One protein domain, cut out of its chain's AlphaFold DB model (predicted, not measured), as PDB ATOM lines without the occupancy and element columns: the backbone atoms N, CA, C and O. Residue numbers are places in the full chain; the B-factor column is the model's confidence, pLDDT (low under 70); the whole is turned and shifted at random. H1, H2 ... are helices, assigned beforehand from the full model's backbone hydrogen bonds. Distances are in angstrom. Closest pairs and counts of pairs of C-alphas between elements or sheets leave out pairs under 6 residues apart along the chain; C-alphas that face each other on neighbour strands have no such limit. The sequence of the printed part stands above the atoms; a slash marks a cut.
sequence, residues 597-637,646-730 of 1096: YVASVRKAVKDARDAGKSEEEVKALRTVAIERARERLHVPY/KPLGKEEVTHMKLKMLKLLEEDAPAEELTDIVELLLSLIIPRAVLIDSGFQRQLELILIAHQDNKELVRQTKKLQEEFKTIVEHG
ATOM      1  N   TYR A 597      35.399  -6.383 -18.759       63.69
ATOM      2  CA  TYR A 597      35.440  -4.927 -18.520       63.69
ATOM      3  C   TYR A 597      36.094  -4.571 -17.175       63.69
ATOM      4  O   TYR A 597      37.155  -3.954 -17.151       63.69
ATOM      5  N   VAL A 598      35.562  -5.080 -16.058       61.09
ATOM      6  CA  VAL A 598      36.220  -4.957 -14.739       61.09
ATOM      7  C   VAL A 598      37.534  -5.761 -14.692       61.09
ATOM      8  O   VAL A 598      38.432  -5.441 -13.923       61.09
ATOM      9  N   ALA A 599      37.697  -6.807 -15.513       63.50
ATOM     10  CA  ALA A 599      38.984  -7.506 -15.602       63.50
ATOM     11  C   ALA A 599      40.063  -6.654 -16.301       63.50
ATOM     12  O   ALA A 599      41.227  -6.760 -15.940       63.50
ATOM     13  N   SER A 600      39.678  -5.784 -17.237       67.88
ATOM     14  CA  SER A 600      40.544  -4.837 -17.940       67.88
ATOM     15  C   SER A 600      40.946  -3.670 -17.043       67.88
ATOM     16  O   SER A 600      42.079  -3.219 -17.167       67.88
ATOM     17  N   VAL A 601      40.073  -3.220 -16.131       73.38
ATOM     18  CA  VAL A 601      40.444  -2.269 -15.064       73.38
ATOM     19  C   VAL A 601      41.500  -2.904 -14.162       73.38
ATOM     20  O   VAL A 601      42.617  -2.403 -14.087       73.38
ATOM     21  N   ARG A 602      41.211  -4.081 -13.586       72.00
ATOM     22  CA  ARG A 602      42.174  -4.805 -12.737       72.00
ATOM     23  C   ARG A 602      43.479  -5.147 -13.466       72.00
ATOM     24  O   ARG A 602      44.535  -5.090 -12.847       72.00
ATOM     25  N   LYS A 603      43.436  -5.469 -14.768       80.31
ATOM     26  CA  LYS A 603      44.651  -5.678 -15.571       80.31
ATOM     27  C   LYS A 603      45.432  -4.377 -15.746       80.31
ATOM     28  O   LYS A 603      46.622  -4.398 -15.500       80.31
ATOM     29  N   ALA A 604      44.795  -3.257 -16.091       78.06
ATOM     30  CA  ALA A 604      45.485  -1.971 -16.215       78.06
ATOM     31  C   ALA A 604      46.124  -1.519 -14.888       78.06
ATOM     32  O   ALA A 604      47.276  -1.098 -14.878       78.06
ATOM     33  N   VAL A 605      45.416  -1.680 -13.762       80.75
ATOM     34  CA  VAL A 605      45.940  -1.382 -12.415       80.75
ATOM     35  C   VAL A 605      47.102  -2.306 -12.046       80.75
ATOM     36  O   VAL A 605      48.100  -1.838 -11.500       80.75
ATOM     37  N   LYS A 606      47.007  -3.606 -12.359       81.81
ATOM     38  CA  LYS A 606      48.107  -4.548 -12.131       81.81
ATOM     39  C   LYS A 606      49.307  -4.245 -13.030       81.81
ATOM     40  O   LYS A 606      50.390  -4.051 -12.503       81.81
ATOM     41  N   ASP A 607      49.118  -4.161 -14.344       81.62
ATOM     42  CA  ASP A 607      50.181  -3.861 -15.309       81.62
ATOM     43  C   ASP A 607      50.897  -2.536 -14.960       81.62
ATOM     44  O   ASP A 607      52.100  -2.424 -15.165       81.62
ATOM     45  N   ALA A 608      50.189  -1.545 -14.397       82.88
ATOM     46  CA  ALA A 608      50.781  -0.292 -13.922       82.88
ATOM     47  C   ALA A 608      51.614  -0.451 -12.634       82.88
ATOM     48  O   ALA A 608      52.694   0.132 -12.542       82.88
ATOM     49  N   ARG A 609      51.151  -1.249 -11.659       82.88
ATOM     50  CA  ARG A 609      51.913  -1.572 -10.434       82.88
ATOM     51  C   ARG A 609      53.134  -2.445 -10.733       82.88
ATOM     52  O   ARG A 609      54.220  -2.152 -10.246       82.88
ATOM     53  N   ASP A 610      52.971  -3.468 -11.570       85.38
ATOM     54  CA  ASP A 610      54.048  -4.357 -12.026       85.38
ATOM     55  C   ASP A 610      55.103  -3.587 -12.857       85.38
ATOM     56  O   ASP A 610      56.267  -3.979 -12.887       85.38
ATOM     57  N   ALA A 611      54.721  -2.467 -13.487       84.31
ATOM     58  CA  ALA A 611      55.620  -1.529 -14.169       84.31
ATOM     59  C   ALA A 611      56.239  -0.450 -13.250       84.31
ATOM     60  O   ALA A 611      56.887   0.466 -13.752       84.31
ATOM     61  N   GLY A 612      56.040  -0.523 -11.926       83.06
ATOM     62  CA  GLY A 612      56.681   0.372 -10.952       83.06
ATOM     63  C   GLY A 612      56.180   1.822 -10.945       83.06
ATOM     64  O   GLY A 612      56.880   2.695 -10.435       83.06
ATOM     65  N   LYS A 613      54.998   2.099 -11.511       88.50
ATOM     66  CA  LYS A 613      54.445   3.461 -11.609       88.50
ATOM     67  C   LYS A 613      54.048   4.038 -10.252       88.50
ATOM     68  O   LYS A 613      53.681   3.294  -9.339       88.50
ATOM     69  N   SER A 614      54.066   5.368 -10.138       85.50
ATOM     70  CA  SER A 614      53.658   6.063  -8.911       85.50
ATOM     71  C   SER A 614      52.202   5.756  -8.531       85.50
ATOM     72  O   SER A 614      51.361   5.453  -9.380       85.50
ATOM     73  N   GLU A 615      51.865   5.854  -7.240       75.19
ATOM     74  CA  GLU A 615      50.496   5.582  -6.769       75.19
ATOM     75  C   GLU A 615      49.462   6.531  -7.412       75.19
ATOM     76  O   GLU A 615      48.296   6.173  -7.580       75.19
ATOM     77  N   GLU A 616      49.895   7.729  -7.809       80.69
ATOM     78  CA  GLU A 616      49.090   8.735  -8.502       80.69
ATOM     79  C   GLU A 616      48.883   8.401  -9.989       80.69
ATOM     80  O   GLU A 616      47.745   8.416 -10.458       80.69
ATOM     81  N   GLU A 617      49.917   7.956 -10.711       82.31
ATOM     82  CA  GLU A 617      49.759   7.396 -12.064       82.31
ATOM     83  C   GLU A 617      48.867   6.150 -12.076       82.31
ATOM     84  O   GLU A 617      48.042   5.983 -12.975       82.31
ATOM     85  N   VAL A 618      49.002   5.268 -11.078       79.75
ATOM     86  CA  VAL A 618      48.142   4.084 -10.937       79.75
ATOM     87  C   VAL A 618      46.684   4.509 -10.731       79.75
ATOM     88  O   VAL A 618      45.796   3.895 -11.324       79.75
ATOM     89  N   LYS A 619      46.415   5.580  -9.970       78.62
ATOM     90  CA  LYS A 619      45.068   6.170  -9.833       78.62
ATOM     91  C   LYS A 619      44.575   6.785 -11.146       78.62
ATOM     92  O   LYS A 619      43.453   6.494 -11.546       78.62
ATOM     93  N   ALA A 620      45.399   7.550 -11.862       79.00
ATOM     94  CA  ALA A 620      45.025   8.129 -13.154       79.00
ATOM     95  C   ALA A 620      44.684   7.045 -14.200       79.00
ATOM     96  O   ALA A 620      43.632   7.093 -14.841       79.00
ATOM     97  N   LEU A 621      45.524   6.011 -14.320       80.62
ATOM     98  CA  LEU A 621      45.304   4.874 -15.221       80.62
ATOM     99  C   LEU A 621      44.086   4.030 -14.811       80.62
ATOM    100  O   LEU A 621      43.375   3.528 -15.683       80.62
ATOM    101  N   ARG A 622      43.804   3.912 -13.506       77.50
ATOM    102  CA  ARG A 622      42.582   3.294 -12.965       77.50
ATOM    103  C   ARG A 622      41.334   4.055 -13.412       77.50
ATOM    104  O   ARG A 622      40.439   3.431 -13.979       77.50
ATOM    105  N   THR A 623      41.305   5.379 -13.254       77.38
ATOM    106  CA  THR A 623      40.197   6.240 -13.709       77.38
ATOM    107  C   THR A 623      39.972   6.107 -15.215       77.38
ATOM    108  O   THR A 623      38.871   5.764 -15.640       77.38
ATOM    109  N   VAL A 624      41.023   6.243 -16.030       80.56
ATOM    110  CA  VAL A 624      40.943   6.102 -17.498       80.56
ATOM    111  C   VAL A 624      40.485   4.696 -17.925       80.56
ATOM    112  O   VAL A 624      39.771   4.538 -18.921       80.56
ATOM    113  N   ALA A 625      40.851   3.647 -17.182       79.94
ATOM    114  CA  ALA A 625      40.364   2.292 -17.436       79.94
ATOM    115  C   ALA A 625      38.882   2.114 -17.050       79.94
ATOM    116  O   ALA A 625      38.157   1.410 -17.760       79.94
ATOM    117  N   ILE A 626      38.422   2.756 -15.969       74.50
ATOM    118  CA  ILE A 626      37.009   2.798 -15.558       74.50
ATOM    119  C   ILE A 626      36.177   3.565 -16.597       74.50
ATOM    120  O   ILE A 626      35.123   3.075 -17.000       74.50
ATOM    121  N   GLU A 627      36.667   4.688 -17.125       74.19
ATOM    122  CA  GLU A 627      35.996   5.434 -18.199       74.19
ATOM    123  C   GLU A 627      35.909   4.624 -19.497       74.19
ATOM    124  O   GLU A 627      34.806   4.404 -20.005       74.19
ATOM    125  N   ARG A 628      37.020   4.046 -19.979       75.06
ATOM    126  CA  ARG A 628      36.988   3.126 -21.134       75.06
ATOM    127  C   ARG A 628      36.080   1.908 -20.880       75.06
ATOM    128  O   ARG A 628      35.531   1.355 -21.832       75.06
ATOM    129  N   ALA A 629      35.883   1.457 -19.636       74.75
ATOM    130  CA  ALA A 629      34.901   0.415 -19.310       74.75
ATOM    131  C   ALA A 629      33.452   0.938 -19.378       74.75
ATOM    132  O   ALA A 629      32.598   0.291 -19.990       74.75
ATOM    133  N   ARG A 630      33.186   2.123 -18.820       72.12
ATOM    134  CA  ARG A 630      31.899   2.837 -18.841       72.12
ATOM    135  C   ARG A 630      31.416   3.129 -20.263       72.12
ATOM    136  O   ARG A 630      30.238   2.910 -20.547       72.12
ATOM    137  N   GLU A 631      32.298   3.561 -21.160       66.88
ATOM    138  CA  GLU A 631      31.999   3.761 -22.587       66.88
ATOM    139  C   GLU A 631      31.626   2.452 -23.292       66.88
ATOM    140  O   GLU A 631      30.648   2.382 -24.035       66.88
ATOM    141  N   ARG A 632      32.397   1.384 -23.045       67.12
ATOM    142  CA  ARG A 632      32.183   0.074 -23.678       67.12
ATOM    143  C   ARG A 632      30.906  -0.622 -23.194       67.12
ATOM    144  O   ARG A 632      30.388  -1.472 -23.918       67.12
ATOM    145  N   LEU A 633      30.409  -0.262 -22.010       63.69
ATOM    146  CA  LEU A 633      29.089  -0.645 -21.502       63.69
ATOM    147  C   LEU A 633      27.972   0.203 -22.145       63.69
ATOM    148  O   LEU A 633      26.978  -0.345 -22.617       63.69
ATOM    149  N   HIS A 634      28.158   1.521 -22.263       63.31
ATOM    150  CA  HIS A 634      27.211   2.444 -22.904       63.31
ATOM    151  C   HIS A 634      27.325   2.470 -24.442       63.31
ATOM    152  O   HIS A 634      27.554   3.517 -25.046       63.31
ATOM    153  N   VAL A 635      27.125   1.320 -25.097       46.97
ATOM    154  CA  VAL A 635      27.251   1.182 -26.562       46.97
ATOM    155  C   VAL A 635      26.380   2.214 -27.315       46.97
ATOM    156  O   VAL A 635      25.148   2.129 -27.243       46.97
ATOM    157  N   PRO A 636      26.974   3.136 -28.104       41.59
ATOM    158  CA  PRO A 636      26.214   4.112 -28.882       41.59
ATOM    159  C   PRO A 636      25.305   3.448 -29.923       41.59
ATOM    160  O   PRO A 636      25.671   2.465 -30.580       41.59
ATOM    161  N   TYR A 637      24.105   4.000 -30.111       35.62
ATOM    162  CA  TYR A 637      23.173   3.509 -31.122       35.62
ATOM    163  C   TYR A 637      23.726   3.809 -32.522       35.62
ATOM    164  O   TYR A 637      24.023   4.957 -32.837       35.62
ATOM    165  N   LYS A 646      22.247   4.294 -24.366       56.06
ATOM    166  CA  LYS A 646      21.296   3.282 -23.903       56.06
ATOM    167  C   LYS A 646      21.661   2.878 -22.461       56.06
ATOM    168  O   LYS A 646      22.808   2.483 -22.252       56.06
ATOM    169  N   PRO A 647      20.729   2.951 -21.494       61.84
ATOM    170  CA  PRO A 647      21.026   2.648 -20.100       61.84
ATOM    171  C   PRO A 647      21.112   1.133 -19.861       61.84
ATOM    172  O   PRO A 647      20.650   0.332 -20.683       61.84
ATOM    173  N   LEU A 648      21.724   0.751 -18.739       67.38
ATOM    174  CA  LEU A 648      22.228  -0.609 -18.528       67.38
ATOM    175  C   LEU A 648      21.125  -1.681 -18.421       67.38
ATOM    176  O   LEU A 648      20.081  -1.476 -17.801       67.38
ATOM    177  N   GLY A 649      21.368  -2.852 -19.011       73.56
ATOM    178  CA  GLY A 649      20.422  -3.962 -19.060       73.56
ATOM    179  C   GLY A 649      20.421  -4.857 -17.815       73.56
ATOM    180  O   GLY A 649      21.407  -4.981 -17.087       73.56
ATOM    181  N   LYS A 650      19.310  -5.578 -17.609       77.12
ATOM    182  CA  LYS A 650      19.132  -6.524 -16.488       77.12
ATOM    183  C   LYS A 650      20.194  -7.628 -16.444       77.12
ATOM    184  O   LYS A 650      20.634  -7.991 -15.356       77.12
ATOM    185  N   GLU A 651      20.652  -8.130 -17.593       75.56
ATOM    186  CA  GLU A 651      21.742  -9.122 -17.664       75.56
ATOM    187  C   GLU A 651      23.101  -8.538 -17.221       75.56
ATOM    188  O   GLU A 651      23.904  -9.232 -16.602       75.56
ATOM    189  N   GLU A 652      23.349  -7.250 -17.472       78.00
ATOM    190  CA  GLU A 652      24.614  -6.573 -17.157       78.00
ATOM    191  C   GLU A 652      24.694  -6.235 -15.660       78.00
ATOM    192  O   GLU A 652      25.678  -6.569 -14.997       78.00
ATOM    193  N   VAL A 653      23.618  -5.678 -15.091       80.81
ATOM    194  CA  VAL A 653      23.524  -5.404 -13.644       80.81
ATOM    195  C   VAL A 653      23.550  -6.700 -12.826       80.81
ATOM    196  O   VAL A 653      24.259  -6.776 -11.824       80.81
ATOM    197  N   THR A 654      22.853  -7.760 -13.254       80.25
ATOM    198  CA  THR A 654      22.901  -9.052 -12.537       80.25
ATOM    199  C   THR A 654      24.259  -9.749 -12.644       80.25
ATOM    200  O   THR A 654      24.671 -10.402 -11.684       80.25
ATOM    201  N   HIS A 655      25.012  -9.556 -13.734       80.94
ATOM    202  CA  HIS A 655      26.400 -10.019 -13.826       80.94
ATOM    203  C   HIS A 655      27.332  -9.266 -12.860       80.94
ATOM    204  O   HIS A 655      28.133  -9.899 -12.170       80.94
ATOM    205  N   MET A 656      27.204  -7.937 -12.737       82.38
ATOM    206  CA  MET A 656      27.965  -7.160 -11.741       82.38
ATOM    207  C   MET A 656      27.615  -7.578 -10.307       82.38
ATOM    208  O   MET A 656      28.519  -7.835  -9.512       82.38
ATOM    209  N   LYS A 657      26.320  -7.758 -10.006       85.12
ATOM    210  CA  LYS A 657      25.829  -8.269  -8.716       85.12
ATOM    211  C   LYS A 657      26.470  -9.611  -8.346       85.12
ATOM    212  O   LYS A 657      26.940  -9.784  -7.224       85.12
ATOM    213  N   LEU A 658      26.493 -10.556  -9.290       84.00
ATOM    214  CA  LEU A 658      27.087 -11.879  -9.086       84.00
ATOM    215  C   LEU A 658      28.608 -11.797  -8.897       84.00
ATOM    216  O   LEU A 658      29.154 -12.531  -8.078       84.00
ATOM    217  N   LYS A 659      29.294 -10.885  -9.602       83.62
ATOM    218  CA  LYS A 659      30.734 -10.672  -9.411       83.62
ATOM    219  C   LYS A 659      31.057 -10.103  -8.025       83.62
ATOM    220  O   LYS A 659      31.992 -10.586  -7.401       83.62
ATOM    221  N   MET A 660      30.296  -9.122  -7.536       83.69
ATOM    222  CA  MET A 660      30.493  -8.568  -6.186       83.69
ATOM    223  C   MET A 660      30.223  -9.613  -5.105       83.69
ATOM    224  O   MET A 660      31.011  -9.733  -4.176       83.69
ATOM    225  N   LEU A 661      29.165 -10.418  -5.264       86.00
ATOM    226  CA  LEU A 661      28.897 -11.536  -4.357       86.00
ATOM    227  C   LEU A 661      30.061 -12.538  -4.341       86.00
ATOM    228  O   LEU A 661      30.509 -12.909  -3.266       86.00
ATOM    229  N   LYS A 662      30.605 -12.906  -5.508       87.38
ATOM    230  CA  LYS A 662      31.769 -13.798  -5.589       87.38
ATOM    231  C   LYS A 662      33.026 -13.203  -4.935       87.38
ATOM    232  O   LYS A 662      33.759 -13.944  -4.301       87.38
ATOM    233  N   LEU A 663      33.285 -11.900  -5.071       83.56
ATOM    234  CA  LEU A 663      34.429 -11.256  -4.409       83.56
ATOM    235  C   LEU A 663      34.276 -11.238  -2.877       83.56
ATOM    236  O   LEU A 663      35.259 -11.433  -2.173       83.56
ATOM    237  N   LEU A 664      33.048 -11.087  -2.368       84.00
ATOM    238  CA  LEU A 664      32.734 -11.247  -0.941       84.00
ATOM    239  C   LEU A 664      32.838 -12.711  -0.466       84.00
ATOM    240  O   LEU A 664      33.156 -12.949   0.689       84.00
ATOM    241  N   GLU A 665      32.574 -13.692  -1.336       86.88
ATOM    242  CA  GLU A 665      32.769 -15.129  -1.054       86.88
ATOM    243  C   GLU A 665      34.249 -15.569  -1.124       86.88
ATOM    244  O   GLU A 665      34.582 -16.657  -0.658       86.88
ATOM    245  N   GLU A 666      35.131 -14.755  -1.715       84.38
ATOM    246  CA  GLU A 666      36.576 -15.007  -1.857       84.38
ATOM    247  C   GLU A 666      37.438 -14.134  -0.917       84.38
ATOM    248  O   GLU A 666      38.650 -14.064  -1.115       84.38
ATOM    249  N   ASP A 667      36.829 -13.467   0.079       77.06
ATOM    250  CA  ASP A 667      37.475 -12.520   1.013       77.06
ATOM    251  C   ASP A 667      38.384 -11.488   0.300       77.06
ATOM    252  O   ASP A 667      39.503 -11.186   0.725       77.06
ATOM    253  N   ALA A 668      37.912 -10.961  -0.837       82.12
ATOM    254  CA  ALA A 668      38.699 -10.082  -1.699       82.12
ATOM    255  C   ALA A 668      39.091  -8.757  -1.006       82.12
ATOM    256  O   ALA A 668      38.305  -8.198  -0.234       82.12
ATOM    257  N   PRO A 669      40.277  -8.195  -1.312       80.62
ATOM    258  CA  PRO A 669      40.732  -6.952  -0.703       80.62
ATOM    259  C   PRO A 669      39.884  -5.758  -1.170       80.62
ATOM    260  O   PRO A 669      39.339  -5.742  -2.279       80.62
ATOM    261  N   ALA A 670      39.764  -4.747  -0.308       80.62
ATOM    262  CA  ALA A 670      38.783  -3.669  -0.446       80.62
ATOM    263  C   ALA A 670      38.910  -2.863  -1.758       80.62
ATOM    264  O   ALA A 670      37.912  -2.342  -2.261       80.62
ATOM    265  N   GLU A 671      40.098  -2.789  -2.360       79.44
ATOM    266  CA  GLU A 671      40.326  -2.148  -3.658       79.44
ATOM    267  C   GLU A 671      39.494  -2.798  -4.777       79.44
ATOM    268  O   GLU A 671      38.919  -2.091  -5.602       79.44
ATOM    269  N   GLU A 672      39.356  -4.131  -4.786       78.31
ATOM    270  CA  GLU A 672      38.617  -4.850  -5.836       78.31
ATOM    271  C   GLU A 672      37.102  -4.628  -5.780       78.31
ATOM    272  O   GLU A 672      36.418  -4.720  -6.803       78.31
ATOM    273  N   LEU A 673      36.567  -4.327  -4.595       82.38
ATOM    274  CA  LEU A 673      35.169  -3.933  -4.422       82.38
ATOM    275  C   LEU A 673      34.984  -2.434  -4.682       82.38
ATOM    276  O   LEU A 673      33.980  -2.055  -5.289       82.38
ATOM    277  N   THR A 674      35.975  -1.607  -4.331       85.00
ATOM    278  CA  THR A 674      36.009  -0.173  -4.668       85.00
ATOM    279  C   THR A 674      35.939   0.030  -6.184       85.00
ATOM    280  O   THR A 674      35.088   0.782  -6.643       85.00
ATOM    281  N   ASP A 675      36.712  -0.724  -6.978       81.31
ATOM    282  CA  ASP A 675      36.640  -0.731  -8.454       81.31
ATOM    283  C   ASP A 675      35.212  -0.909  -9.002       81.31
ATOM    284  O   ASP A 675      34.855  -0.318 -10.023       81.31
ATOM    285  N   ILE A 676      34.389  -1.749  -8.361       83.56
ATOM    286  CA  ILE A 676      33.032  -2.039  -8.841       83.56
ATOM    287  C   ILE A 676      32.026  -1.016  -8.312       83.56
ATOM    288  O   ILE A 676      31.148  -0.607  -9.066       83.56
ATOM    289  N   VAL A 677      32.154  -0.566  -7.061       85.94
ATOM    290  CA  VAL A 677      31.308   0.500  -6.495       85.94
ATOM    291  C   VAL A 677      31.516   1.816  -7.253       85.94
ATOM    292  O   VAL A 677      30.543   2.458  -7.639       85.94
ATOM    293  N   GLU A 678      32.762   2.170  -7.558       85.38
ATOM    294  CA  GLU A 678      33.128   3.355  -8.337       85.38
ATOM    295  C   GLU A 678      32.651   3.264  -9.795       85.38
ATOM    296  O   GLU A 678      32.073   4.217 -10.322       85.38
ATOM    297  N   LEU A 679      32.775   2.089 -10.431       82.44
ATOM    298  CA  LEU A 679      32.164   1.853 -11.740       82.44
ATOM    299  C   LEU A 679      30.635   2.010 -11.681       82.44
ATOM    300  O   LEU A 679      30.077   2.676 -12.548       82.44
ATOM    301  N   LEU A 680      29.952   1.453 -10.677       83.12
ATOM    302  CA  LEU A 680      28.492   1.555 -10.528       83.12
ATOM    303  C   LEU A 680      28.018   3.001 -10.323       83.12
ATOM    304  O   LEU A 680      27.055   3.395 -10.976       83.12
ATOM    305  N   LEU A 681      28.728   3.797  -9.515       84.31
ATOM    306  CA  LEU A 681      28.500   5.244  -9.348       84.31
ATOM    307  C   LEU A 681      28.625   6.029 -10.672       84.31
ATOM    308  O   LEU A 681      28.095   7.130 -10.797       84.31
ATOM    309  N   SER A 682      29.320   5.483 -11.677       78.06
ATOM    310  CA  SER A 682      29.488   6.111 -12.997       78.06
ATOM    311  C   SER A 682      28.431   5.701 -14.044       78.06
ATOM    312  O   SER A 682      28.402   6.268 -15.145       78.06
ATOM    313  N   LEU A 683      27.583   4.705 -13.747       80.38
ATOM    314  CA  LEU A 683      26.659   4.076 -14.700       80.38
ATOM    315  C   LEU A 683      25.205   4.531 -14.506       80.38
ATOM    316  O   LEU A 683      24.682   4.536 -13.397       80.38
ATOM    317  N   ILE A 684      24.504   4.814 -15.610       78.50
ATOM    318  CA  ILE A 684      23.063   5.103 -15.576       78.50
ATOM    319  C   ILE A 684      22.296   3.772 -15.591       78.50
ATOM    320  O   ILE A 684      22.188   3.100 -16.624       78.50
ATOM    321  N   ILE A 685      21.771   3.384 -14.426       81.38
ATOM    322  CA  ILE A 685      21.002   2.148 -14.227       81.38
ATOM    323  C   ILE A 685      19.508   2.494 -14.095       81.38
ATOM    324  O   ILE A 685      19.155   3.218 -13.166       81.38
ATOM    325  N   PRO A 686      18.615   1.962 -14.955       83.00
ATOM    326  CA  PRO A 686      17.182   2.231 -14.852       83.00
ATOM    327  C   PRO A 686      16.588   1.706 -13.545       83.00
ATOM    328  O   PRO A 686      16.850   0.562 -13.166       83.00
ATOM    329  N   ARG A 687      15.681   2.461 -12.926       79.62
ATOM    330  CA  ARG A 687      14.904   2.096 -11.733       79.62
ATOM    331  C   ARG A 687      14.285   0.708 -11.834       79.62
ATOM    332  O   ARG A 687      14.362  -0.072 -10.888       79.62
ATOM    333  N   ALA A 688      13.692   0.383 -12.985       78.88
ATOM    334  CA  ALA A 688      13.103  -0.933 -13.229       78.88
ATOM    335  C   ALA A 688      14.147  -2.059 -13.123       78.88
ATOM    336  O   ALA A 688      13.894  -3.071 -12.476       78.88
ATOM    337  N   VAL A 689      15.340  -1.855 -13.693       81.69
ATOM    338  CA  VAL A 689      16.463  -2.803 -13.618       81.69
ATOM    339  C   VAL A 689      17.055  -2.850 -12.209       81.69
ATOM    340  O   VAL A 689      17.425  -3.923 -11.741       81.69
ATOM    341  N   LEU A 690      17.121  -1.713 -11.520       81.88
ATOM    342  CA  LEU A 690      17.656  -1.606 -10.169       81.88
ATOM    343  C   LEU A 690      16.819  -2.416  -9.169       81.88
ATOM    344  O   LEU A 690      17.365  -3.272  -8.468       81.88
ATOM    345  N   ILE A 691      15.496  -2.213  -9.178       81.31
ATOM    346  CA  ILE A 691      14.526  -2.957  -8.361       81.31
ATOM    347  C   ILE A 691      14.600  -4.452  -8.697       81.31
ATOM    348  O   ILE A 691      14.825  -5.269  -7.804       81.31
ATOM    349  N   ASP A 692      14.521  -4.804  -9.985       79.50
ATOM    350  CA  ASP A 692      14.636  -6.185 -10.476       79.50
ATOM    351  C   ASP A 692      15.956  -6.869 -10.091       79.50
ATOM    352  O   ASP A 692      16.013  -8.094  -9.958       79.50
ATOM    353  N   SER A 693      17.042  -6.101  -9.973       78.38
ATOM    354  CA  SER A 693      18.349  -6.640  -9.616       78.38
ATOM    355  C   SER A 693      18.449  -6.971  -8.132       78.38
ATOM    356  O   SER A 693      19.202  -7.878  -7.785       78.38
ATOM    357  N   GLY A 694      17.715  -6.279  -7.249       79.56
ATOM    358  CA  GLY A 694      17.806  -6.447  -5.796       79.56
ATOM    359  C   GLY A 694      19.233  -6.267  -5.265       79.56
ATOM    360  O   GLY A 694      19.729  -7.139  -4.548       79.56
ATOM    361  N   PHE A 695      19.915  -5.199  -5.696       81.94
ATOM    362  CA  PHE A 695      21.343  -4.936  -5.446       81.94
ATOM    363  C   PHE A 695      21.676  -4.573  -3.988       81.94
ATOM    364  O   PHE A 695      22.795  -4.793  -3.530       81.94
ATOM    365  N   GLN A 696      20.695  -4.038  -3.258       84.19
ATOM    366  CA  GLN A 696      20.839  -3.479  -1.909       84.19
ATOM    367  C   GLN A 696      21.573  -4.414  -0.929       84.19
ATOM    368  O   GLN A 696      22.512  -3.989  -0.258       84.19
ATOM    369  N   ARG A 697      21.220  -5.707  -0.923       86.56
ATOM    370  CA  ARG A 697      21.816  -6.719  -0.034       86.56
ATOM    371  C   ARG A 697      23.318  -6.930  -0.272       86.56
ATOM    372  O   ARG A 697      24.033  -7.287   0.656       86.56
ATOM    373  N   GLN A 698      23.817  -6.729  -1.492       87.25
ATOM    374  CA  GLN A 698      25.251  -6.824  -1.794       87.25
ATOM    375  C   GLN A 698      26.007  -5.618  -1.229       87.25
ATOM    376  O   GLN A 698      27.092  -5.789  -0.688       87.25
ATOM    377  N   LEU A 699      25.417  -4.423  -1.302       89.50
ATOM    378  CA  LEU A 699      26.002  -3.209  -0.724       89.50
ATOM    379  C   LEU A 699      26.025  -3.289   0.812       89.50
ATOM    380  O   LEU A 699      27.030  -2.957   1.430       89.50
ATOM    381  N   GLU A 700      24.971  -3.827   1.429       90.06
ATOM    382  CA  GLU A 700      24.931  -4.103   2.875       90.06
ATOM    383  C   GLU A 700      26.009  -5.107   3.313       90.06
ATOM    384  O   GLU A 700      26.667  -4.886   4.327       90.06
ATOM    385  N   LEU A 701      26.253  -6.168   2.533       89.06
ATOM    386  CA  LEU A 701      27.336  -7.117   2.816       89.06
ATOM    387  C   LEU A 701      28.729  -6.474   2.708       89.06
ATOM    388  O   LEU A 701      29.578  -6.771   3.543       89.06
ATOM    389  N   ILE A 702      28.958  -5.551   1.762       89.06
ATOM    390  CA  ILE A 702      30.217  -4.777   1.680       89.06
ATOM    391  C   ILE A 702      30.411  -3.907   2.928       89.06
ATOM    392  O   ILE A 702      31.504  -3.888   3.493       89.06
ATOM    393  N   LEU A 703      29.356  -3.222   3.387       89.38
ATOM    394  CA  LEU A 703      29.406  -2.382   4.591       89.38
ATOM    395  C   LEU A 703      29.703  -3.172   5.875       89.38
ATOM    396  O   LEU A 703      30.227  -2.593   6.824       89.38
ATOM    397  N   ILE A 704      29.369  -4.465   5.907       89.50
ATOM    398  CA  ILE A 704      29.675  -5.372   7.023       89.50
ATOM    399  C   ILE A 704      31.099  -5.932   6.892       89.50
ATOM    400  O   ILE A 704      31.854  -5.899   7.862       89.50
ATOM    401  N   ALA A 705      31.475  -6.423   5.706       86.50
ATOM    402  CA  ALA A 705      32.764  -7.077   5.468       86.50
ATOM    403  C   ALA A 705      33.963  -6.115   5.552       86.50
ATOM    404  O   ALA A 705      34.999  -6.483   6.096       86.50
ATOM    405  N   HIS A 706      33.808  -4.875   5.074       87.38
ATOM    406  CA  HIS A 706      34.885  -3.874   4.996       87.38
ATOM    407  C   HIS A 706      34.562  -2.610   5.803       87.38
ATOM    408  O   HIS A 706      34.815  -1.487   5.366       87.38
ATOM    409  N   GLN A 707      33.972  -2.789   6.990       88.81
ATOM    410  CA  GLN A 707      33.625  -1.712   7.931       88.81
ATOM    411  C   GLN A 707      34.824  -0.842   8.376       88.81
ATOM    412  O   GLN A 707      34.641   0.269   8.876       88.81
ATOM    413  N   ASP A 708      36.045  -1.349   8.212       84.44
ATOM    414  CA  ASP A 708      37.322  -0.703   8.505       84.44
ATOM    415  C   ASP A 708      37.768   0.267   7.394       84.44
ATOM    416  O   ASP A 708      38.279   1.355   7.686       84.44
ATOM    417  N   ASN A 709      37.519  -0.072   6.124       88.75
ATOM    418  CA  ASN A 709      37.819   0.796   4.990       88.75
ATOM    419  C   ASN A 709      36.768   1.914   4.860       88.75
ATOM    420  O   ASN A 709      35.765   1.812   4.150       88.75
ATOM    421  N   LYS A 710      37.051   3.033   5.535       89.06
ATOM    422  CA  LYS A 710      36.208   4.239   5.557       89.06
ATOM    423  C   LYS A 710      35.835   4.769   4.169       89.06
ATOM    424  O   LYS A 710      34.744   5.315   4.028       89.06
ATOM    425  N   GLU A 711      36.704   4.628   3.167       87.19
ATOM    426  CA  GLU A 711      36.446   5.138   1.816       87.19
ATOM    427  C   GLU A 711      35.496   4.218   1.042       87.19
ATOM    428  O   GLU A 711      34.487   4.696   0.524       87.19
ATOM    429  N   LEU A 712      35.720   2.900   1.063       87.38
ATOM    430  CA  LEU A 712      34.775   1.932   0.495       87.38
ATOM    431  C   LEU A 712      33.401   2.031   1.181       87.38
ATOM    432  O   LEU A 712      32.372   2.024   0.506       87.38
ATOM    433  N   VAL A 713      33.364   2.218   2.506       89.06
ATOM    434  CA  VAL A 713      32.129   2.479   3.265       89.06
ATOM    435  C   VAL A 713      31.441   3.772   2.810       89.06
ATOM    436  O   VAL A 713      30.219   3.783   2.639       89.06
ATOM    437  N   ARG A 714      32.194   4.857   2.581       90.81
ATOM    438  CA  ARG A 714      31.660   6.143   2.099       90.81
ATOM    439  C   ARG A 714      31.088   6.023   0.685       90.81
ATOM    440  O   ARG A 714      29.963   6.461   0.452       90.81
ATOM    441  N   GLN A 715      31.824   5.409  -0.241       88.62
ATOM    442  CA  GLN A 715      31.368   5.201  -1.618       88.62
ATOM    443  C   GLN A 715      30.155   4.264  -1.684       88.62
ATOM    444  O   GLN A 715      29.195   4.552  -2.395       88.62
ATOM    445  N   THR A 716      30.150   3.186  -0.894       90.25
ATOM    446  CA  THR A 716      29.034   2.227  -0.844       90.25
ATOM    447  C   THR A 716      27.760   2.874  -0.297       90.25
ATOM    448  O   THR A 716      26.683   2.641  -0.842       90.25
ATOM    449  N   LYS A 717      27.866   3.751   0.714       91.94
ATOM    450  CA  LYS A 717      26.729   4.554   1.203       91.94
ATOM    451  C   LYS A 717      26.232   5.557   0.163       91.94
ATOM    452  O   LYS A 717      25.036   5.587  -0.093       91.94
ATOM    453  N   LYS A 718      27.130   6.290  -0.510       92.19
ATOM    454  CA  LYS A 718      26.765   7.188  -1.623       92.19
ATOM    455  C   LYS A 718      26.013   6.438  -2.731       92.19
ATOM    456  O   LYS A 718      25.000   6.924  -3.221       92.19
ATOM    457  N   LEU A 719      26.456   5.225  -3.073       89.81
ATOM    458  CA  LEU A 719      25.788   4.378  -4.063       89.81
ATOM    459  C   LEU A 719      24.402   3.908  -3.585       89.81
ATOM    460  O   LEU A 719      23.462   3.913  -4.372       89.81
ATOM    461  N   GLN A 720      24.245   3.553  -2.304       90.44
ATOM    462  CA  GLN A 720      22.931   3.255  -1.714       90.44
ATOM    463  C   GLN A 720      21.996   4.475  -1.717       90.44
ATOM    464  O   GLN A 720      20.808   4.327  -1.995       90.44
ATOM    465  N   GLU A 721      22.511   5.673  -1.436       90.19
ATOM    466  CA  GLU A 721      21.745   6.926  -1.444       90.19
ATOM    467  C   GLU A 721      21.291   7.305  -2.862       90.19
ATOM    468  O   GLU A 721      20.116   7.613  -3.063       90.19
ATOM    469  N   GLU A 722      22.160   7.192  -3.869       86.56
ATOM    470  CA  GLU A 722      21.800   7.383  -5.282       86.56
ATOM    471  C   GLU A 722      20.788   6.334  -5.762       86.56
ATOM    472  O   GLU A 722      19.768   6.676  -6.362       86.56
ATOM    473  N   PHE A 723      21.003   5.059  -5.429       88.62
ATOM    474  CA  PHE A 723      20.075   3.970  -5.742       88.62
ATOM    475  C   PHE A 723      18.699   4.177  -5.098       88.62
ATOM    476  O   PHE A 723      17.674   3.994  -5.759       88.62
ATOM    477  N   LYS A 724      18.655   4.611  -3.834       86.06
ATOM    478  CA  LYS A 724      17.416   4.978  -3.142       86.06
ATOM    479  C   LYS A 724      16.730   6.164  -3.825       86.06
ATOM    480  O   LYS A 724      15.539   6.084  -4.112       86.06
ATOM    481  N   THR A 725      17.485   7.210  -4.164       86.81
ATOM    482  CA  THR A 725      16.986   8.412  -4.856       86.81
ATOM    483  C   THR A 725      16.334   8.051  -6.198       86.81
ATOM    484  O   THR A 725      15.224   8.498  -6.480       86.81
ATOM    485  N   ILE A 726      16.951   7.168  -6.992       84.50
ATOM    486  CA  ILE A 726      16.385   6.658  -8.256       84.50
ATOM    487  C   ILE A 726      15.090   5.855  -8.010       84.50
ATOM    488  O   ILE A 726      14.121   5.979  -8.762       84.50
ATOM    489  N   VAL A 727      15.027   5.050  -6.943       83.94
ATOM    490  CA  VAL A 727      13.822   4.277  -6.581       83.94
ATOM    491  C   VAL A 727      12.677   5.167  -6.094       83.94
ATOM    492  O   VAL A 727      11.520   4.877  -6.415       83.94
ATOM    493  N   GLU A 728      12.968   6.247  -5.376       83.25
ATOM    494  CA  GLU A 728      11.960   7.160  -4.826       83.25
ATOM    495  C   GLU A 728      11.481   8.203  -5.854       83.25
ATOM    496  O   GLU A 728      10.283   8.473  -5.913       83.25
ATOM    497  N   HIS A 729      12.363   8.723  -6.721       78.69
ATOM    498  CA  HIS A 729      12.041   9.824  -7.645       78.69
ATOM    499  C   HIS A 729      11.851   9.435  -9.125       78.69
ATOM    500  O   HIS A 729      11.253  10.211  -9.871       78.69
ATOM    501  N   GLY A 730      12.283   8.247  -9.565       69.62
ATOM    502  CA  GLY A 730      12.112   7.800 -10.958       69.62
ATOM    503  C   GLY A 730      13.320   8.043 -11.870       69.62
ATOM    504  O   GLY A 730      14.279   8.715 -11.504       69.62
TER     505      GLY A 730
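This is residues 597 to 637 and 646 to 730 of the 1096 residues of an uncharacterized protein of Phytophthora kernoviae (UniProt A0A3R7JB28). The longest helix, H7, stands with H3, H4 and H6 in an up-and-down bundle of four helices, each running against the one before it in the chain, and the short H5 closes one end between H3 and H7. A hairpin of two helices, H1 and H2, packs on H4 with residues 598 to 602 of H1 and reaches away from the bundle to its turn near Gly 612. The printed part has 126 residues with seven named helices, H1 to H7 in order, and no named strand; the class is all helix. It is compact, with a radius of gyration of the C-alphas of 14.7 A and spans of 45 by 40 by 23 A.

H7, residues 710 to 729, is 28.1 A long and runs from C-alpha 710 at (36.208, 4.239, 5.557) to C-alpha 729 at (12.041, 9.824, -7.645). H6 is residues 696 to 705, 14.5 A; H4 is residues 670 to 681, 16.3 A; H3 is residues 650 to 665, 22.3 A. H5, residues 687 to 693, is 9.6 A long. H2, residues 615 to 633, is 26.7 A long, and H1, residues 597 to 610, is 19.7 A long and begins at C-alpha 597 at (35.440, -4.927, -18.520).

H7 touches H6 in a hairpin, a shallow tilt of 15 degrees, opposite ways; the closest C-alphas, those of Leu 703 and Val 713, are 5.7 A apart. H7 also touches H4 with residues 712 to 719 alone, the closest C-alphas being those of Thr 674 and Leu 712 at 5.7 A. H3 and H4 form a hairpin at 18 degrees, with the C-alphas of Met 660 and Leu 673 closest at 6.8 A. H3 touches H6, closest at Leu 661 and Gln 698, C-alphas 6.5 A apart, while H3 and H7 are apart. H5 touches H7 at a steep tilt of 57 degrees, closest at the C-alphas of Arg 687 and Val 727, 5.7 A, and touches H3 at a steep tilt of 45 degrees, closest at those of Lys 650 and Val 689, 5.4 A. H4 is the hub, touching four helices. Among them is H1, at a steep tilt of 45 degrees, closest at the C-alphas of Val 598 and Ile 676, 7.3 A. H2 only just touches H4, with 3 pairs of C-alphas within 8 A, closest at Ile 626 and Leu 679, 6.2 A. H1 and H2 form a hairpin at 19 degrees, closest at the C-alphas of Val 601 and Ala 625, 5.1 A. Every O i to N i+4 pair is within hydrogen-bond range in H1, H2, H3, H5, H6 and H7, and 7 of 8 are in H4.

The two C-alphas farthest apart are those of Gly 612 and His 729, 45.7 A. Residues 638 to 645 are not printed, and C-alphas 637 and 646 are 7.5 A apart across this cut, in the link from H2 to H3. The links that are printed whole are tight. The mean pLDDT of the printed part is 80.1; residues 597 to 600, 631 to 637, 646 to 648 and 730 are under 70.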